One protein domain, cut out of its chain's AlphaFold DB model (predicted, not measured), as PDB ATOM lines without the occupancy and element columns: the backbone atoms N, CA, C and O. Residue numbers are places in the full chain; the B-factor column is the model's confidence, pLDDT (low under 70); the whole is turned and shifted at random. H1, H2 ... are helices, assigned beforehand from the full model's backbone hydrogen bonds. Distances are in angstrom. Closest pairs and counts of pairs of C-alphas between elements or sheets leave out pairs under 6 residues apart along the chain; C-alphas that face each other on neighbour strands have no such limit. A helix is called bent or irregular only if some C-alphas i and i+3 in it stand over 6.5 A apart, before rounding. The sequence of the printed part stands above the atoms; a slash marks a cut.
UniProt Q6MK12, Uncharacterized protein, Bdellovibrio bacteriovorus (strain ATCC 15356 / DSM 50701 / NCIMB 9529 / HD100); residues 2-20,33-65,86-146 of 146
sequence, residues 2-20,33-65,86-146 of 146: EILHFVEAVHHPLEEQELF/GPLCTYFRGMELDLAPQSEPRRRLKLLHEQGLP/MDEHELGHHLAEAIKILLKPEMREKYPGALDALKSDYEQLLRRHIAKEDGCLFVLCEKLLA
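What this domain is: This is residues 2 to 20, 33 to 65 and 86 to 146 of the 146 residues of an uncharacterized protein of Bdellovibrio bacteriovorus (strain ATCC 15356 / DSM 50701 / NCIMB 9529 / HD100) (UniProt Q6MK12). The long bent helix H6 and helix H4 run side by side in opposite directions; H3 packs on one side of H4, completing a three-helix bundle with H4 and arm H6a, and H1a packs on the other side. H5 makes the turn at one end, while residues 41 to 47, of which 41 to 46 belong to H2, stick out. The printed part has 113 residues with six named helices, H1 to H6 in order, all helix. It is only just compact, close to loose, with a radius of gyration of the C-alphas of 15.7 A, and spans 52 by 31 by 18 A.

How they stand to each other: Start with H1, residues 2 to 20, one helix by its hydrogen bonds but bent, C-alphas 9 and 12 being 6.9 A apart; its arms are H1a, residues 2 to 9, and H1b, residues 12 to 20, irregular with C-alphas 17 and 20 at 6.7 A. H1a touches residues 89 to 96 of H4, residues 86 to 102, closest at C-alphas 8 and 93, 6.2 A. H6, residues 114 to 145, is likewise one helix by its hydrogen bonds but bent, C-alphas 135 and 138 being 7.3 A apart, into H6a, residues 114 to 135, and H6b, residues 138 to 145, at a steep tilt of 47 degrees. H2, residues 36 to 46, and H6a only just touch, only at their ends, with 3 pairs of C-alphas within 8 A, closest Phe 39 and Lys 132, 6.7 A. Residues 53 to 56 of H3, residues 50 to 61, touch residues 91 to 98 of H4, closest at C-alphas 56 and 95, 7.4 A. H4 touches H6a, closest at C-alphas 102 and 115, 5.8 A, at a shallow tilt of 27 degrees, opposite ways. H5, residues 105 to 110, is close to H4 but not clearly touching, C-alphas 102 and 108 being 5.5 A apart. Every O i to N i+4 pair is within hydrogen-bond range in H1a, H2, H3, H4, H5 and H6a, against 4 of 5 in H1b and 3 of 4 in H6b.

Where its parts are: Find C-alpha 2 at (-5.303, 1.510, 33.132), where H1a begins. H4 runs 24.2 A from C-alpha 86; H6a runs 31.4 A from C-alpha 114 at (-0.649, -7.183, 50.811).

The domain as a whole: The C-alphas of Glu 109 and Ala 146, the two farthest apart, are 52.5 A apart. Residues 21 to 32 and 66 to 85 are not printed; the gaps are 14.6 A and 22.2 A between C-alphas. The links printed whole are tight, and no printed residue is under 70 in pLDDT.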
ATOM      1  N   GLU A   2      -4.634   0.383  33.801       85.69
ATOM      2  CA  GLU A   2      -5.303   1.510  33.132       85.69
ATOM      3  C   GLU A   2      -6.135   2.384  34.080       85.69
ATOM      4  O   GLU A   2      -5.964   3.593  34.060       85.69
ATOM      5  N   ILE A   3      -6.932   1.793  34.981       89.69
ATOM      6  CA  ILE A   3      -7.729   2.565  35.958       89.69
ATOM      7  C   ILE A   3      -6.837   3.388  36.899       89.69
ATOM      8  O   ILE A   3      -7.071   4.576  37.055       89.69
ATOM      9  N   LEU A   4      -5.785   2.790  37.475       92.56
ATOM     10  CA  LEU A   4      -4.847   3.520  38.345       92.56
ATOM     11  C   LEU A   4      -4.159   4.665  37.600       92.56
ATOM     12  O   LEU A   4      -3.899   5.709  38.177       92.56
ATOM     13  N   HIS A   5      -3.826   4.459  36.326       92.88
ATOM     14  CA  HIS A   5      -3.226   5.511  35.518       92.88
ATOM     15  C   HIS A   5      -4.228   6.631  35.230       92.88
ATOM     16  O   HIS A   5      -3.894   7.794  35.408       92.88
ATOM     17  N   PHE A   6      -5.449   6.285  34.828       96.31
ATOM     18  CA  PHE A   6      -6.497   7.264  34.573       96.31
ATOM     19  C   PHE A   6      -6.798   8.103  35.818       96.31
ATOM     20  O   PHE A   6      -6.766   9.323  35.742       96.31
ATOM     21  N   VAL A   7      -7.024   7.467  36.968       96.75
ATOM     22  CA  VAL A   7      -7.373   8.180  38.202       96.75
ATOM     23  C   VAL A   7      -6.203   9.045  38.684       96.75
ATOM     24  O   VAL A   7      -6.332  10.261  38.773       96.75
ATOM     25  N   GLU A   8      -5.032   8.441  38.907       95.25
ATOM     26  CA  GLU A   8      -3.925   9.116  39.601       95.25
ATOM     27  C   GLU A   8      -3.070  10.019  38.703       95.25
ATOM     28  O   GLU A   8      -2.329  10.856  39.207       95.25
ATOM     29  N   ALA A   9      -3.099   9.826  37.380       94.00
ATOM     30  CA  ALA A   9      -2.275  10.601  36.447       94.00
ATOM     31  C   ALA A   9      -3.085  11.486  35.494       94.00
ATOM     32  O   ALA A   9      -2.478  12.261  34.756       94.00
ATOM     33  N   VAL A  10      -4.419  11.380  35.488       96.00
ATOM     34  CA  VAL A  10      -5.280  12.192  34.617       96.00
ATOM     35  C   VAL A  10      -6.397  12.865  35.406       96.00
ATOM     36  O   VAL A  10      -6.429  14.087  35.444       96.00
ATOM     37  N   HIS A  11      -7.277  12.097  36.053       97.38
ATOM     38  CA  HIS A  11      -8.468  12.619  36.736       97.38
ATOM     39  C   HIS A  11      -8.117  13.534  37.913       97.38
ATOM     40  O   HIS A  11      -8.366  14.733  37.814       97.38
ATOM     41  N   HIS A  12      -7.465  13.022  38.969       97.56
ATOM     42  CA  HIS A  12      -7.113  13.855  40.129       97.56
ATOM     43  C   HIS A  12      -6.252  15.068  39.726       97.56
ATOM     44  O   HIS A  12      -6.595  16.183  40.116       97.56
ATOM     45  N   PRO A  13      -5.204  14.935  38.879       96.88
ATOM     46  CA  PRO A  13      -4.434  16.099  38.445       96.88
ATOM     47  C   PRO A  13      -5.268  17.186  37.760       96.88
ATOM     48  O   PRO A  13      -5.015  18.366  37.991       96.88
ATOM     49  N   LEU A  14      -6.257  16.821  36.937       97.62
ATOM     50  CA  LEU A  14      -7.135  17.803  36.300       97.62
ATOM     51  C   LEU A  14      -7.971  18.556  37.334       97.62
ATOM     52  O   LEU A  14      -8.114  19.773  37.242       97.62
ATOM     53  N   GLU A  15      -8.496  17.871  38.340       97.81
ATOM     54  CA  GLU A  15      -9.247  18.547  39.391       97.81
ATOM     55  C   GLU A  15      -8.373  19.499  40.193       97.81
ATOM     56  O   GLU A  15      -8.697  20.677  40.340       97.81
ATOM     57  N   GLU A  16      -7.230  19.004  40.652       97.56
ATOM     58  CA  GLU A  16      -6.307  19.715  41.527       97.56
ATOM     59  C   GLU A  16      -5.690  20.955  40.873       97.56
ATOM     60  O   GLU A  16      -5.460  21.970  41.539       97.56
ATOM     61  N   GLN A  17      -5.419  20.875  39.568       96.38
ATOM     62  CA  GLN A  17      -4.720  21.916  38.814       96.38
ATOM     63  C   GLN A  17      -5.677  22.856  38.080       96.38
ATOM     64  O   GLN A  17      -5.344  24.026  37.903       96.38
ATOM     65  N   GLU A  18      -6.866  22.390  37.685       96.12
ATOM     66  CA  GLU A  18      -7.774  23.172  36.839       96.12
ATOM     67  C   GLU A  18      -9.095  23.530  37.520       96.12
ATOM     68  O   GLU A  18      -9.592  24.645  37.335       96.12
ATOM     69  N   LEU A  19      -9.705  22.609  38.274       97.19
ATOM     70  CA  LEU A  19     -11.036  22.814  38.856       97.19
ATOM     71  C   LEU A  19     -10.959  23.469  40.237       97.19
ATOM     72  O   LEU A  19     -11.522  24.543  40.456       97.19
ATOM     73  N   PHE A  20     -10.242  22.839  41.162       97.31
ATOM     74  CA  PHE A  20     -10.118  23.250  42.557       97.31
ATOM     75  C   PHE A  20      -9.606  24.685  42.713       97.31
ATOM     76  O   PHE A  20     -10.241  25.443  43.453       97.31
ATOM     77  N   GLY A  33     -22.351  21.238  48.970       88.31
ATOM     78  CA  GLY A  33     -23.391  20.704  48.100       88.31
ATOM     79  C   GLY A  33     -24.423  19.810  48.818       88.31
ATOM     80  O   GLY A  33     -24.345  19.583  50.028       88.31
ATOM     81  N   PRO A  34     -25.398  19.268  48.066       90.12
ATOM     82  CA  PRO A  34     -26.609  18.644  48.612       90.12
ATOM     83  C   PRO A  34     -26.378  17.465  49.563       90.12
ATOM     84  O   PRO A  34     -27.138  17.301  50.515       90.12
ATOM     85  N   LEU A  35     -25.347  16.648  49.321       92.94
ATOM     86  CA  LEU A  35     -25.066  15.454  50.130       92.94
ATOM     87  C   LEU A  35     -23.844  15.593  51.046       92.94
ATOM     88  O   LEU A  35     -23.454  14.620  51.692       92.94
ATOM     89  N   CYS A  36     -23.241  16.778  51.166       90.88
ATOM     90  CA  CYS A  36     -22.000  16.907  51.935       90.88
ATOM     91  C   CYS A  36     -22.188  16.585  53.426       90.88
ATOM     92  O   CYS A  36     -21.306  15.986  54.033       90.88
ATOM     93  N   THR A  37     -23.347  16.900  54.020       90.12
ATOM     94  CA  THR A  37     -23.646  16.528  55.416       90.12
ATOM     95  C   THR A  37     -23.746  15.013  55.601       90.12
ATOM     96  O   THR A  37     -23.231  14.492  56.587       90.12
ATOM     97  N   TYR A  38     -24.359  14.302  54.649       91.94
ATOM     98  CA  TYR A  38     -24.448  12.840  54.677       91.94
ATOM     99  C   TYR A  38     -23.051  12.210  54.658       91.94
ATOM    100  O   TYR A  38     -22.708  11.411  55.529       91.94
ATOM    101  N   PHE A  39     -22.210  12.638  53.715       90.69
ATOM    102  CA  PHE A  39     -20.849  12.125  53.609       90.69
ATOM    103  C   PHE A  39     -19.973  12.530  54.794       90.69
ATOM    104  O   PHE A  39     -19.174  11.724  55.261       90.69
ATOM    105  N   ARG A  40     -20.168  13.730  55.354       88.94
ATOM    106  CA  ARG A  40     -19.466  14.141  56.571       88.94
ATOM    107  C   ARG A  40     -19.830  13.265  57.769       88.94
ATOM    108  O   ARG A  40     -18.933  12.919  58.530       88.94
ATOM    109  N   GLY A  41     -21.103  12.901  57.929       90.69
ATOM    110  CA  GLY A  41     -21.535  11.959  58.966       90.69
ATOM    111  C   GLY A  41     -20.846  10.602  58.818       90.69
ATOM    112  O   GLY A  41     -20.253  10.105  59.769       90.69
ATOM    113  N   MET A  42     -20.808  10.065  57.597       89.38
ATOM    114  CA  MET A  42     -20.117   8.807  57.299       89.38
ATOM    115  C   MET A  42     -18.620   8.842  57.657       89.38
ATOM    116  O   MET A  42     -18.111   7.878  58.226       89.38
ATOM    117  N   GLU A  43     -17.910   9.933  57.349       88.06
ATOM    118  CA  GLU A  43     -16.490  10.077  57.708       88.06
ATOM    119  C   GLU A  43     -16.275  10.108  59.230       88.06
ATOM    120  O   GLU A  43     -15.307   9.533  59.723       88.06
ATOM    121  N   LEU A  44     -17.181  10.745  59.980       88.94
ATOM    122  CA  LEU A  44     -17.100  10.822  61.442       88.94
ATOM    123  C   LEU A  44     -17.427   9.486  62.119       88.94
ATOM    124  O   LEU A  44     -16.756   9.118  63.082       88.94
ATOM    125  N   ASP A  45     -18.430   8.767  61.616       89.56
ATOM    126  CA  ASP A  45     -18.924   7.541  62.246       89.56
ATOM    127  C   ASP A  45     -18.080   6.316  61.884       89.56
ATOM    128  O   ASP A  45     -17.851   5.442  62.723       89.56
ATOM    129  N   LEU A  46     -17.632   6.226  60.627       89.56
ATOM    130  CA  LEU A  46     -16.972   5.029  60.099       89.56
ATOM    131  C   LEU A  46     -15.464   5.192  59.925       89.56
ATOM    132  O   LEU A  46     -14.771   4.179  59.828       89.56
ATOM    133  N   ALA A  47     -14.965   6.430  59.847       91.00
ATOM    134  CA  ALA A  47     -13.561   6.751  59.588       91.00
ATOM    135  C   ALA A  47     -12.930   5.840  58.503       91.00
ATOM    136  O   ALA A  47     -11.933   5.150  58.749       91.00
ATOM    137  N   PRO A  48     -13.509   5.792  57.286       90.75
ATOM    138  CA  PRO A  48     -13.223   4.757  56.286       90.75
ATOM    139  C   PRO A  48     -11.766   4.730  55.802       90.75
ATOM    140  O   PRO A  48     -11.325   3.749  55.204       90.75
ATOM    141  N   GLN A  49     -11.015   5.801  56.051       94.50
ATOM    142  CA  GLN A  49      -9.609   5.932  55.691       94.50
ATOM    143  C   GLN A  49      -8.643   5.389  56.757       94.50
ATOM    144  O   GLN A  49      -7.466   5.171  56.464       94.50
ATOM    145  N   SER A  50      -9.102   5.160  57.994       95.62
ATOM    146  CA  SER A  50      -8.220   4.800  59.110       95.62
ATOM    147  C   SER A  50      -7.511   3.463  58.902       95.62
ATOM    148  O   SER A  50      -6.306   3.371  59.130       95.62
ATOM    149  N   GLU A  51      -8.227   2.436  58.437       96.38
ATOM    150  CA  GLU A  51      -7.635   1.114  58.201       96.38
ATOM    151  C   GLU A  51      -6.653   1.107  57.011       96.38
ATOM    152  O   GLU A  51      -5.523   0.651  57.211       96.38
ATOM    153  N   PRO A  52      -6.985   1.669  55.828       97.50
ATOM    154  CA  PRO A  52      -6.019   1.821  54.737       97.50
ATOM    155  C   PRO A  52      -4.733   2.549  55.160       97.50
ATOM    156  O   PRO A  52      -3.628   2.073  54.889       97.50
ATOM    157  N   ARG A  53      -4.856   3.661  55.902       97.75
ATOM    158  CA  ARG A  53      -3.699   4.417  56.419       97.75
ATOM    159  C   ARG A  53      -2.862   3.589  57.387       97.75
ATOM    160  O   ARG A  53      -1.636   3.550  57.271       97.75
ATOM    161  N   ARG A  54      -3.509   2.891  58.328       98.00
ATOM    162  CA  ARG A  54      -2.830   1.996  59.279       98.00
ATOM    163  C   ARG A  54      -2.064   0.896  58.547       98.00
ATOM    164  O   ARG A  54      -0.927   0.603  58.910       98.00
ATOM    165  N   ARG A  55      -2.664   0.305  57.513       97.50
ATOM    166  CA  ARG A  55      -2.051  -0.766  56.723       97.50
ATOM    167  C   ARG A  55      -0.839  -0.285  55.935       97.50
ATOM    168  O   ARG A  55       0.206  -0.924  56.020       97.50
ATOM    169  N   LEU A  56      -0.949   0.842  55.228       97.44
ATOM    170  CA  LEU A  56       0.188   1.451  54.533       97.44
ATOM    171  C   LEU A  56       1.334   1.746  55.501       97.44
ATOM    172  O   LEU A  56       2.470   1.350  55.246       97.44
ATOM    173  N   LYS A  57       1.029   2.356  56.653       97.31
ATOM    174  CA  LYS A  57       2.022   2.631  57.695       97.31
ATOM    175  C   LYS A  57       2.770   1.364  58.120       97.31
ATOM    176  O   LYS A  57       3.997   1.357  58.095       97.31
ATOM    177  N   LEU A  58       2.047   0.289  58.443       97.88
ATOM    178  CA  LEU A  58       2.656  -0.985  58.842       97.88
ATOM    179  C   LEU A  58       3.528  -1.588  57.735       97.88
ATOM    180  O   LEU A  58       4.615  -2.088  58.015       97.88
ATOM    181  N   LEU A  59       3.087  -1.532  56.476       97.69
ATOM    182  CA  LEU A  59       3.877  -2.028  55.347       97.69
ATOM    183  C   LEU A  59       5.172  -1.227  55.168       97.69
ATOM    184  O   LEU A  59       6.229  -1.814  54.935       97.69
ATOM    185  N   HIS A  60       5.122   0.097  55.319       96.62
ATOM    186  CA  HIS A  60       6.317   0.941  55.264       96.62
ATOM    187  C   HIS A  60       7.275   0.669  56.427       96.62
ATOM    188  O   HIS A  60       8.478   0.556  56.207       96.62
ATOM    189  N   GLU A  61       6.756   0.473  57.641       96.88
ATOM    190  CA  GLU A  61       7.551   0.056  58.806       96.88
ATOM    191  C   GLU A  61       8.217  -1.319  58.594       96.88
ATOM    192  O   GLU A  61       9.317  -1.560  59.088       96.88
ATOM    193  N   GLN A  62       7.602  -2.198  57.797       96.62
ATOM    194  CA  GLN A  62       8.164  -3.490  57.373       96.62
ATOM    195  C   GLN A  62       9.134  -3.383  56.178       96.62
ATOM    196  O   GLN A  62       9.686  -4.390  55.724       96.62
ATOM    197  N   GLY A  63       9.376  -2.172  55.673       96.69
ATOM    198  CA  GLY A  63      10.330  -1.896  54.603       96.69
ATOM    199  C   GLY A  63       9.736  -1.917  53.194       96.69
ATOM    200  O   GLY A  63      10.484  -2.101  52.226       96.69
ATOM    201  N   LEU A  64       8.415  -1.778  53.034       96.69
ATOM    202  CA  LEU A  64       7.832  -1.444  51.733       96.69
ATOM    203  C   LEU A  64       8.265  -0.012  51.367       96.69
ATOM    204  O   LEU A  64       8.052   0.893  52.180       96.69
ATOM    205  N   PRO A  65       8.850   0.228  50.179       94.94
ATOM    206  CA  PRO A  65       9.242   1.574  49.775       94.94
ATOM    207  C   PRO A  65       8.071   2.555  49.863       94.94
ATOM    208  O   PRO A  65       6.943   2.216  49.503       94.94
ATOM    209  N   MET A  86      -8.820  16.330  48.731       96.00
ATOM    210  CA  MET A  86      -7.351  16.257  48.639       96.00
ATOM    211  C   MET A  86      -6.726  15.185  49.534       96.00
ATOM    212  O   MET A  86      -5.808  14.491  49.105       96.00
ATOM    213  N   ASP A  87      -7.215  15.031  50.765       94.19
ATOM    214  CA  ASP A  87      -6.754  13.980  51.678       94.19
ATOM    215  C   ASP A  87      -7.051  12.574  51.120       94.19
ATOM    216  O   ASP A  87      -6.277  11.631  51.307       94.19
ATOM    217  N   GLU A  88      -8.151  12.433  50.379       96.00
ATOM    218  CA  GLU A  88      -8.514  11.194  49.689       96.00
ATOM    219  C   GLU A  88      -7.649  10.938  48.457       96.00
ATOM    220  O   GLU A  88      -7.234   9.796  48.256       96.00
ATOM    221  N   HIS A  89      -7.342  11.975  47.671       97.25
ATOM    222  CA  HIS A  89      -6.430  11.878  46.531       97.25
ATOM    223  C   HIS A  89      -5.035  11.445  46.985       97.25
ATOM    224  O   HIS A  89      -4.472  10.497  46.439       97.25
ATOM    225  N   GLU A  90      -4.504  12.067  48.043       96.25
ATOM    226  CA  GLU A  90      -3.202  11.710  48.612       96.25
ATOM    227  C   GLU A  90      -3.181  10.241  49.065       96.25
ATOM    228  O   GLU A  90      -2.267   9.477  48.731       96.25
ATOM    229  N   LEU A  91      -4.213   9.797  49.791       96.88
ATOM    230  CA  LEU A  91      -4.318   8.398  50.202       96.88
ATOM    231  C   LEU A  91      -4.440   7.447  49.000       96.88
ATOM    232  O   LEU A  91      -3.797   6.392  48.990       96.88
ATOM    233  N   GLY A  92      -5.242   7.810  47.996       96.75
ATOM    234  CA  GLY A  92      -5.401   7.069  46.745       96.75
ATOM    235  C   GLY A  92      -4.069   6.885  46.027       96.75
ATOM    236  O   GLY A  92      -3.691   5.753  45.710       96.75
ATOM    237  N   HIS A  93      -3.294   7.960  45.906       96.88
ATOM    238  CA  HIS A  93      -1.960   7.948  45.325       96.88
ATOM    239  C   HIS A  93      -1.016   6.999  46.062       96.88
ATOM    240  O   HIS A  93      -0.370   6.148  45.443       96.88
ATOM    241  N   HIS A  94      -0.959   7.079  47.393       96.88
ATOM    242  CA  HIS A  94      -0.102   6.200  48.186       96.88
ATOM    243  C   HIS A  94      -0.480   4.721  48.045       96.88
ATOM    244  O   HIS A  94       0.401   3.866  47.907       96.88
ATOM    245  N   LEU A  95      -1.779   4.409  48.028       97.25
ATOM    246  CA  LEU A  95      -2.268   3.058  47.759       97.25
ATOM    247  C   LEU A  95      -1.884   2.600  46.345       97.25
ATOM    248  O   LEU A  95      -1.389   1.485  46.178       97.25
ATOM    249  N   ALA A  96      -2.062   3.450  45.335       96.75
ATOM    250  CA  ALA A  96      -1.743   3.136  43.947       96.75
ATOM    251  C   ALA A  96      -0.245   2.863  43.741       96.75
ATOM    252  O   ALA A  96       0.114   1.885  43.078       96.75
ATOM    253  N   GLU A  97       0.635   3.670  44.332       96.25
ATOM    254  CA  GLU A  97       2.086   3.460  44.284       96.25
ATOM    255  C   GLU A  97       2.496   2.166  44.996       96.25
ATOM    256  O   GLU A  97       3.236   1.351  44.434       96.25
ATOM    257  N   ALA A  98       1.945   1.902  46.184       96.69
ATOM    258  CA  ALA A  98       2.180   0.650  46.897       96.69
ATOM    259  C   ALA A  98       1.710  -0.572  46.083       96.69
ATOM    260  O   ALA A  98       2.434  -1.566  45.982       96.69
ATOM    261  N   ILE A  99       0.545  -0.488  45.427       97.00
ATOM    262  CA  ILE A  99       0.046  -1.526  44.515       97.00
ATOM    263  C   ILE A  99       1.019  -1.734  43.351       97.00
ATOM    264  O   ILE A  99       1.366  -2.879  43.064       97.00
ATOM    265  N   LYS A 100       1.497  -0.665  42.695       95.44
ATOM    266  CA  LYS A 100       2.464  -0.760  41.583       95.44
ATOM    267  C   LYS A 100       3.755  -1.457  42.017       95.44
ATOM    268  O   LYS A 100       4.257  -2.316  41.293       95.44
ATOM    269  N   ILE A 101       4.266  -1.142  43.208       95.62
ATOM    270  CA  ILE A 101       5.442  -1.805  43.790       95.62
ATOM    271  C   ILE A 101       5.165  -3.296  44.016       95.62
ATOM    272  O   ILE A 101       5.965  -4.143  43.617       95.62
ATOM    273  N   LEU A 102       4.016  -3.626  44.606       96.25
ATOM    274  CA  LEU A 102       3.598  -4.997  44.906       96.25
ATOM    275  C   LEU A 102       3.182  -5.805  43.669       96.25
ATOM    276  O   LEU A 102       2.867  -6.980  43.802       96.25
ATOM    277  N   LEU A 103       3.179  -5.245  42.457       95.12
ATOM    278  CA  LEU A 103       3.028  -6.054  41.241       95.12
ATOM    279  C   LEU A 103       4.312  -6.831  40.905       95.12
ATOM    280  O   LEU A 103       4.243  -7.882  40.253       95.12
ATOM    281  N   LYS A 104       5.470  -6.370  41.386       95.38
ATOM    282  CA  LYS A 104       6.757  -7.042  41.177       95.38
ATOM    283  C   LYS A 104       6.791  -8.395  41.913       95.38
ATOM    284  O   LYS A 104       6.415  -8.429  43.088       95.38
ATOM    285  N   PRO A 105       7.172  -9.514  41.263       95.69
ATOM    286  CA  PRO A 105       7.150 -10.846  41.880       95.69
ATOM    287  C   PRO A 105       7.884 -10.924  43.224       95.69
ATOM    288  O   PRO A 105       7.319 -11.402  44.202       95.69
ATOM    289  N   GLU A 106       9.081 -10.347  43.304       96.50
ATOM    290  CA  GLU A 106       9.912 -10.323  44.508       96.50
ATOM    291  C   GLU A 106       9.245  -9.583  45.677       96.50
ATOM    292  O   GLU A 106       9.415  -9.940  46.844       96.50
ATOM    293  N   MET A 107       8.427  -8.573  45.372       96.62
ATOM    294  CA  MET A 107       7.672  -7.836  46.383       96.62
ATOM    295  C   MET A 107       6.447  -8.629  46.841       96.62
ATOM    296  O   MET A 107       6.123  -8.611  48.024       96.62
ATOM    297  N   ARG A 108       5.788  -9.377  45.947       94.94
ATOM    298  CA  ARG A 108       4.649 -10.238  46.321       94.94
ATOM    299  C   ARG A 108       5.050 -11.364  47.257       94.94
ATOM    300  O   ARG A 108       4.313 -11.659  48.191       94.94
ATOM    301  N   GLU A 109       6.205 -11.971  47.011       96.06
ATOM    302  CA  GLU A 109       6.743 -13.024  47.873       96.06
ATOM    303  C   GLU A 109       7.113 -12.479  49.257       96.06
ATOM    304  O   GLU A 109       6.823 -13.114  50.269       96.06
ATOM    305  N   LYS A 110       7.693 -11.271  49.312       97.12
ATOM    306  CA  LYS A 110       8.067 -10.614  50.570       97.12
ATOM    307  C   LYS A 110       6.859 -10.140  51.394       97.12
ATOM    308  O   LYS A 110       6.936 -10.144  52.621       97.12
ATOM    309  N   TYR A 111       5.763  -9.745  50.743       97.44
ATOM    310  CA  TYR A 111       4.558  -9.204  51.389       97.44
ATOM    311  C   TYR A 111       3.300  -9.998  50.989       97.44
ATOM    312  O   TYR A 111       2.454  -9.497  50.235       97.44
ATOM    313  N   PRO A 112       3.144 -11.242  51.479       96.06
ATOM    314  CA  PRO A 112       2.026 -12.098  51.096       96.06
ATOM    315  C   PRO A 112       0.680 -11.481  51.503       96.06
ATOM    316  O   PRO A 112       0.502 -11.016  52.626       96.06
ATOM    317  N   GLY A 113      -0.280 -11.463  50.574       96.56
ATOM    318  CA  GLY A 113      -1.631 -10.919  50.783       96.56
ATOM    319  C   GLY A 113      -1.742  -9.388  50.753       96.56
ATOM    320  O   GLY A 113      -2.852  -8.870  50.626       96.56
ATOM    321  N   ALA A 114      -0.627  -8.647  50.795       97.75
ATOM    322  CA  ALA A 114      -0.649  -7.183  50.811       97.75
ATOM    323  C   ALA A 114      -1.248  -6.587  49.527       97.75
ATOM    324  O   ALA A 114      -1.977  -5.602  49.585       97.75
ATOM    325  N   LEU A 115      -0.984  -7.198  48.368       97.62
ATOM    326  CA  LEU A 115      -1.504  -6.708  47.089       97.62
ATOM    327  C   LEU A 115      -3.038  -6.722  47.048       97.62
ATOM    328  O   LEU A 115      -3.646  -5.740  46.628       97.62
ATOM    329  N   ASP A 116      -3.661  -7.820  47.471       97.88
ATOM    330  CA  ASP A 116      -5.120  -7.965  47.429       97.88
ATOM    331  C   ASP A 116      -5.790  -7.073  48.475       97.88
ATOM    332  O   ASP A 116      -6.791  -6.415  48.189       97.88
ATOM    333  N   ALA A 117      -5.173  -6.976  49.652       97.94
ATOM    334  CA  ALA A 117      -5.563  -6.059  50.710       97.94
ATOM    335  C   ALA A 117      -5.585  -4.595  50.226       97.94
ATOM    336  O   ALA A 117      -6.620  -3.938  50.329       97.94
ATOM    337  N   LEU A 118      -4.492  -4.098  49.632       97.69
ATOM    338  CA  LEU A 118      -4.425  -2.708  49.165       97.69
ATOM    339  C   LEU A 118      -5.306  -2.445  47.940       97.69
ATOM    340  O   LEU A 118      -5.854  -1.355  47.821       97.69
ATOM    341  N   LYS A 119      -5.495  -3.425  47.047       97.62
ATOM    342  CA  LYS A 119      -6.468  -3.302  45.948       97.62
ATOM    343  C   LYS A 119      -7.885  -3.106  46.474       97.62
ATOM    344  O   LYS A 119      -8.601  -2.256  45.956       97.62
ATOM    345  N   SER A 120      -8.273  -3.877  47.491       97.75
ATOM    346  CA  SER A 120      -9.583  -3.727  48.122       97.75
ATOM    347  C   SER A 120      -9.723  -2.361  48.792       97.75
ATOM    348  O   SER A 120     -10.742  -1.699  48.608       97.75
ATOM    349  N   ASP A 121      -8.690  -1.913  49.510       97.88
ATOM    350  CA  ASP A 121      -8.680  -0.595  50.151       97.88
ATOM    351  C   ASP A 121      -8.820   0.532  49.111       97.88
ATOM    352  O   ASP A 121      -9.642   1.432  49.289       97.88
ATOM    353  N   TYR A 122      -8.079   0.448  48.000       97.69
ATOM    354  CA  TYR A 122      -8.132   1.415  46.901       97.69
ATOM    355  C   TYR A 122      -9.497   1.437  46.212       97.69
ATOM    356  O   TYR A 122     -10.071   2.503  46.013       97.69
ATOM    357  N   GLU A 123     -10.057   0.270  45.877       97.50
ATOM    358  CA  GLU A 123     -11.374   0.193  45.239       97.50
ATOM    359  C   GLU A 123     -12.460   0.798  46.133       97.50
ATOM    360  O   GLU A 123     -13.313   1.558  45.672       97.50
ATOM    361  N   GLN A 124     -12.429   0.476  47.424       96.56
ATOM    362  CA  GLN A 124     -13.387   0.999  48.386       96.56
ATOM    363  C   GLN A 124     -13.244   2.512  48.581       96.56
ATOM    364  O   GLN A 124     -14.258   3.203  48.689       96.56
ATOM    365  N   LEU A 125     -12.008   3.021  48.628       96.56
ATOM    366  CA  LEU A 125     -11.736   4.455  48.664       96.56
ATOM    367  C   LEU A 125     -12.318   5.134  47.424       96.56
ATOM    368  O   LEU A 125     -13.152   6.022  47.573       96.56
ATOM    369  N   LEU A 126     -11.973   4.646  46.230       97.00
ATOM    370  CA  LEU A 126     -12.389   5.226  44.955       97.00
ATOM    371  C   LEU A 126     -13.915   5.237  44.787       97.00
ATOM    372  O   LEU A 126     -14.489   6.245  44.393       97.00
ATOM    373  N   ARG A 127     -14.609   4.151  45.150       96.44
ATOM    374  CA  ARG A 127     -16.082   4.096  45.088       96.44
ATOM    375  C   ARG A 127     -16.746   5.158  45.961       96.44
ATOM    376  O   ARG A 127     -17.743   5.749  45.557       96.44
ATOM    377  N   ARG A 128     -16.228   5.374  47.173       95.25
ATOM    378  CA  ARG A 128     -16.763   6.391  48.090       95.25
ATOM    379  C   ARG A 128     -16.396   7.799  47.647       95.25
ATOM    380  O   ARG A 128     -17.215   8.696  47.805       95.25
ATOM    381  N   HIS A 129     -15.183   7.968  47.138       96.25
ATOM    382  CA  HIS A 129     -14.682   9.219  46.600       96.25
ATOM    383  C   HIS A 129     -15.570   9.706  45.448       96.25
ATOM    384  O   HIS A 129     -16.219  10.734  45.593       96.25
ATOM    385  N   ILE A 130     -15.786   8.874  44.424       96.62
ATOM    386  CA  ILE A 130     -16.677   9.191  43.294       96.62
ATOM    387  C   ILE A 130     -18.100   9.521  43.769       96.62
ATOM    388  O   ILE A 130     -18.704  10.495  43.333       96.62
ATOM    389  N   ALA A 131     -18.646   8.760  44.725       95.75
ATOM    390  CA  ALA A 131     -19.976   9.057  45.263       95.75
ATOM    391  C   ALA A 131     -20.048  10.438  45.949       95.75
ATOM    392  O   ALA A 131     -21.075  11.115  45.864       95.75
ATOM    393  N   LYS A 132     -18.972  10.854  46.631       95.44
ATOM    394  CA  LYS A 132     -18.843  12.193  47.226       95.44
ATOM    395  C   LYS A 132     -18.729  13.269  46.159       95.44
ATOM    396  O   LYS A 132     -19.368  14.315  46.291       95.44
ATOM    397  N   GLU A 133     -17.957  13.011  45.116       96.12
ATOM    398  CA  GLU A 133     -17.798  13.940  44.010       96.12
ATOM    399  C   GLU A 133     -19.134  14.192  43.302       96.12
ATOM    400  O   GLU A 133     -19.633  15.320  43.308       96.12
ATOM    401  N   ASP A 134     -19.782  13.128  42.827       96.25
ATOM    402  CA  ASP A 134     -21.056  13.185  42.104       96.25
ATOM    403  C   ASP A 134     -22.194  13.753  42.965       96.25
ATOM    404  O   ASP A 134     -23.045  14.511  42.498       96.25
ATOM    405  N   GLY A 135     -22.240  13.373  44.244       93.44
ATOM    406  CA  GLY A 135     -23.346  13.714  45.137       93.44
ATOM    407  C   GLY A 135     -23.223  15.073  45.832       93.44
ATOM    408  O   GLY A 135     -24.210  15.600  46.357       93.44
ATOM    409  N   CYS A 136     -22.014  15.627  45.908       94.12
ATOM    410  CA  CYS A 136     -21.712  16.804  46.720       94.12
ATOM    411  C   CYS A 136     -20.792  17.778  45.976       94.12
ATOM    412  O   CYS A 136     -21.212  18.916  45.756       94.12
ATOM    413  N   LEU A 137     -19.586  17.360  45.580       95.31
ATOM    414  CA  LEU A 137     -18.569  18.283  45.065       95.31
ATOM    415  C   LEU A 137     -18.937  18.866  43.701       95.31
ATOM    416  O   LEU A 137     -19.001  20.082  43.574       95.31
ATOM    417  N   PHE A 138     -19.231  18.044  42.694       95.88
ATOM    418  CA  PHE A 138     -19.472  18.538  41.336       95.88
ATOM    419  C   PHE A 138     -20.760  19.349  41.231       95.88
ATOM    420  O   PHE A 138     -20.763  20.405  40.606       95.88
ATOM    421  N   VAL A 139     -21.813  18.952  41.950       95.12
ATOM    422  CA  VAL A 139     -23.044  19.754  42.051       95.12
ATOM    423  C   VAL A 139     -22.776  21.117  42.698       95.12
ATOM    424  O   VAL A 139     -23.438  22.105  42.377       95.12
ATOM    425  N   LEU A 140     -21.826  21.192  43.637       94.31
ATOM    426  CA  LEU A 140     -21.385  22.465  44.193       94.31
ATOM    427  C   LEU A 140     -20.577  23.252  43.153       94.31
ATOM    428  O   LEU A 140     -20.921  24.400  42.897       94.31
ATOM    429  N   CYS A 141     -19.575  22.644  42.515       95.19
ATOM    430  CA  CYS A 141     -18.752  23.275  41.480       95.19
ATOM    431  C   CYS A 141     -19.598  23.908  40.368       95.19
ATOM    432  O   CYS A 141     -19.376  25.067  40.030       95.19
ATOM    433  N   GLU A 142     -20.605  23.194  39.858       94.88
ATOM    434  CA  GLU A 142     -21.537  23.707  38.846       94.88
ATOM    435  C   GLU A 142     -22.244  24.986  39.303       94.88
ATOM    436  O   GLU A 142     -22.372  25.930  38.531       94.88
ATOM    437  N   LYS A 143     -22.665  25.059  40.572       93.12
ATOM    438  CA  LYS A 143     -23.321  26.253  41.129       93.12
ATOM    439  C   LYS A 143     -22.364  27.416  41.358       93.12
ATOM    440  O   LYS A 143     -22.807  28.558  41.332       93.12
ATOM    441  N   LEU A 144     -21.100  27.135  41.671       95.12
ATOM    442  CA  LEU A 144     -20.104  28.168  41.972       95.12
ATOM    443  C   LEU A 144     -19.439  28.739  40.712       95.12
ATOM    444  O   LEU A 144     -18.845  29.810  40.781       95.12
ATOM    445  N   LEU A 145     -19.500  28.012  39.593       94.31
ATOM    446  CA  LEU A 145     -18.868  28.378  38.322       94.31
ATOM    447  C   LEU A 145     -19.861  28.837  37.242       94.31
ATOM    448  O   LEU A 145     -19.415  29.244  36.168       94.31
ATOM    449  N   ALA A 146     -21.167  28.751  37.508       85.69
ATOM    450  CA  ALA A 146     -22.233  29.291  36.660       85.69
ATOM    451  C   ALA A 146     -22.442  30.793  36.896       85.69
ATOM    452  O   ALA A 146     -22.674  31.504  35.891       85.69
TER     453      ALA A 146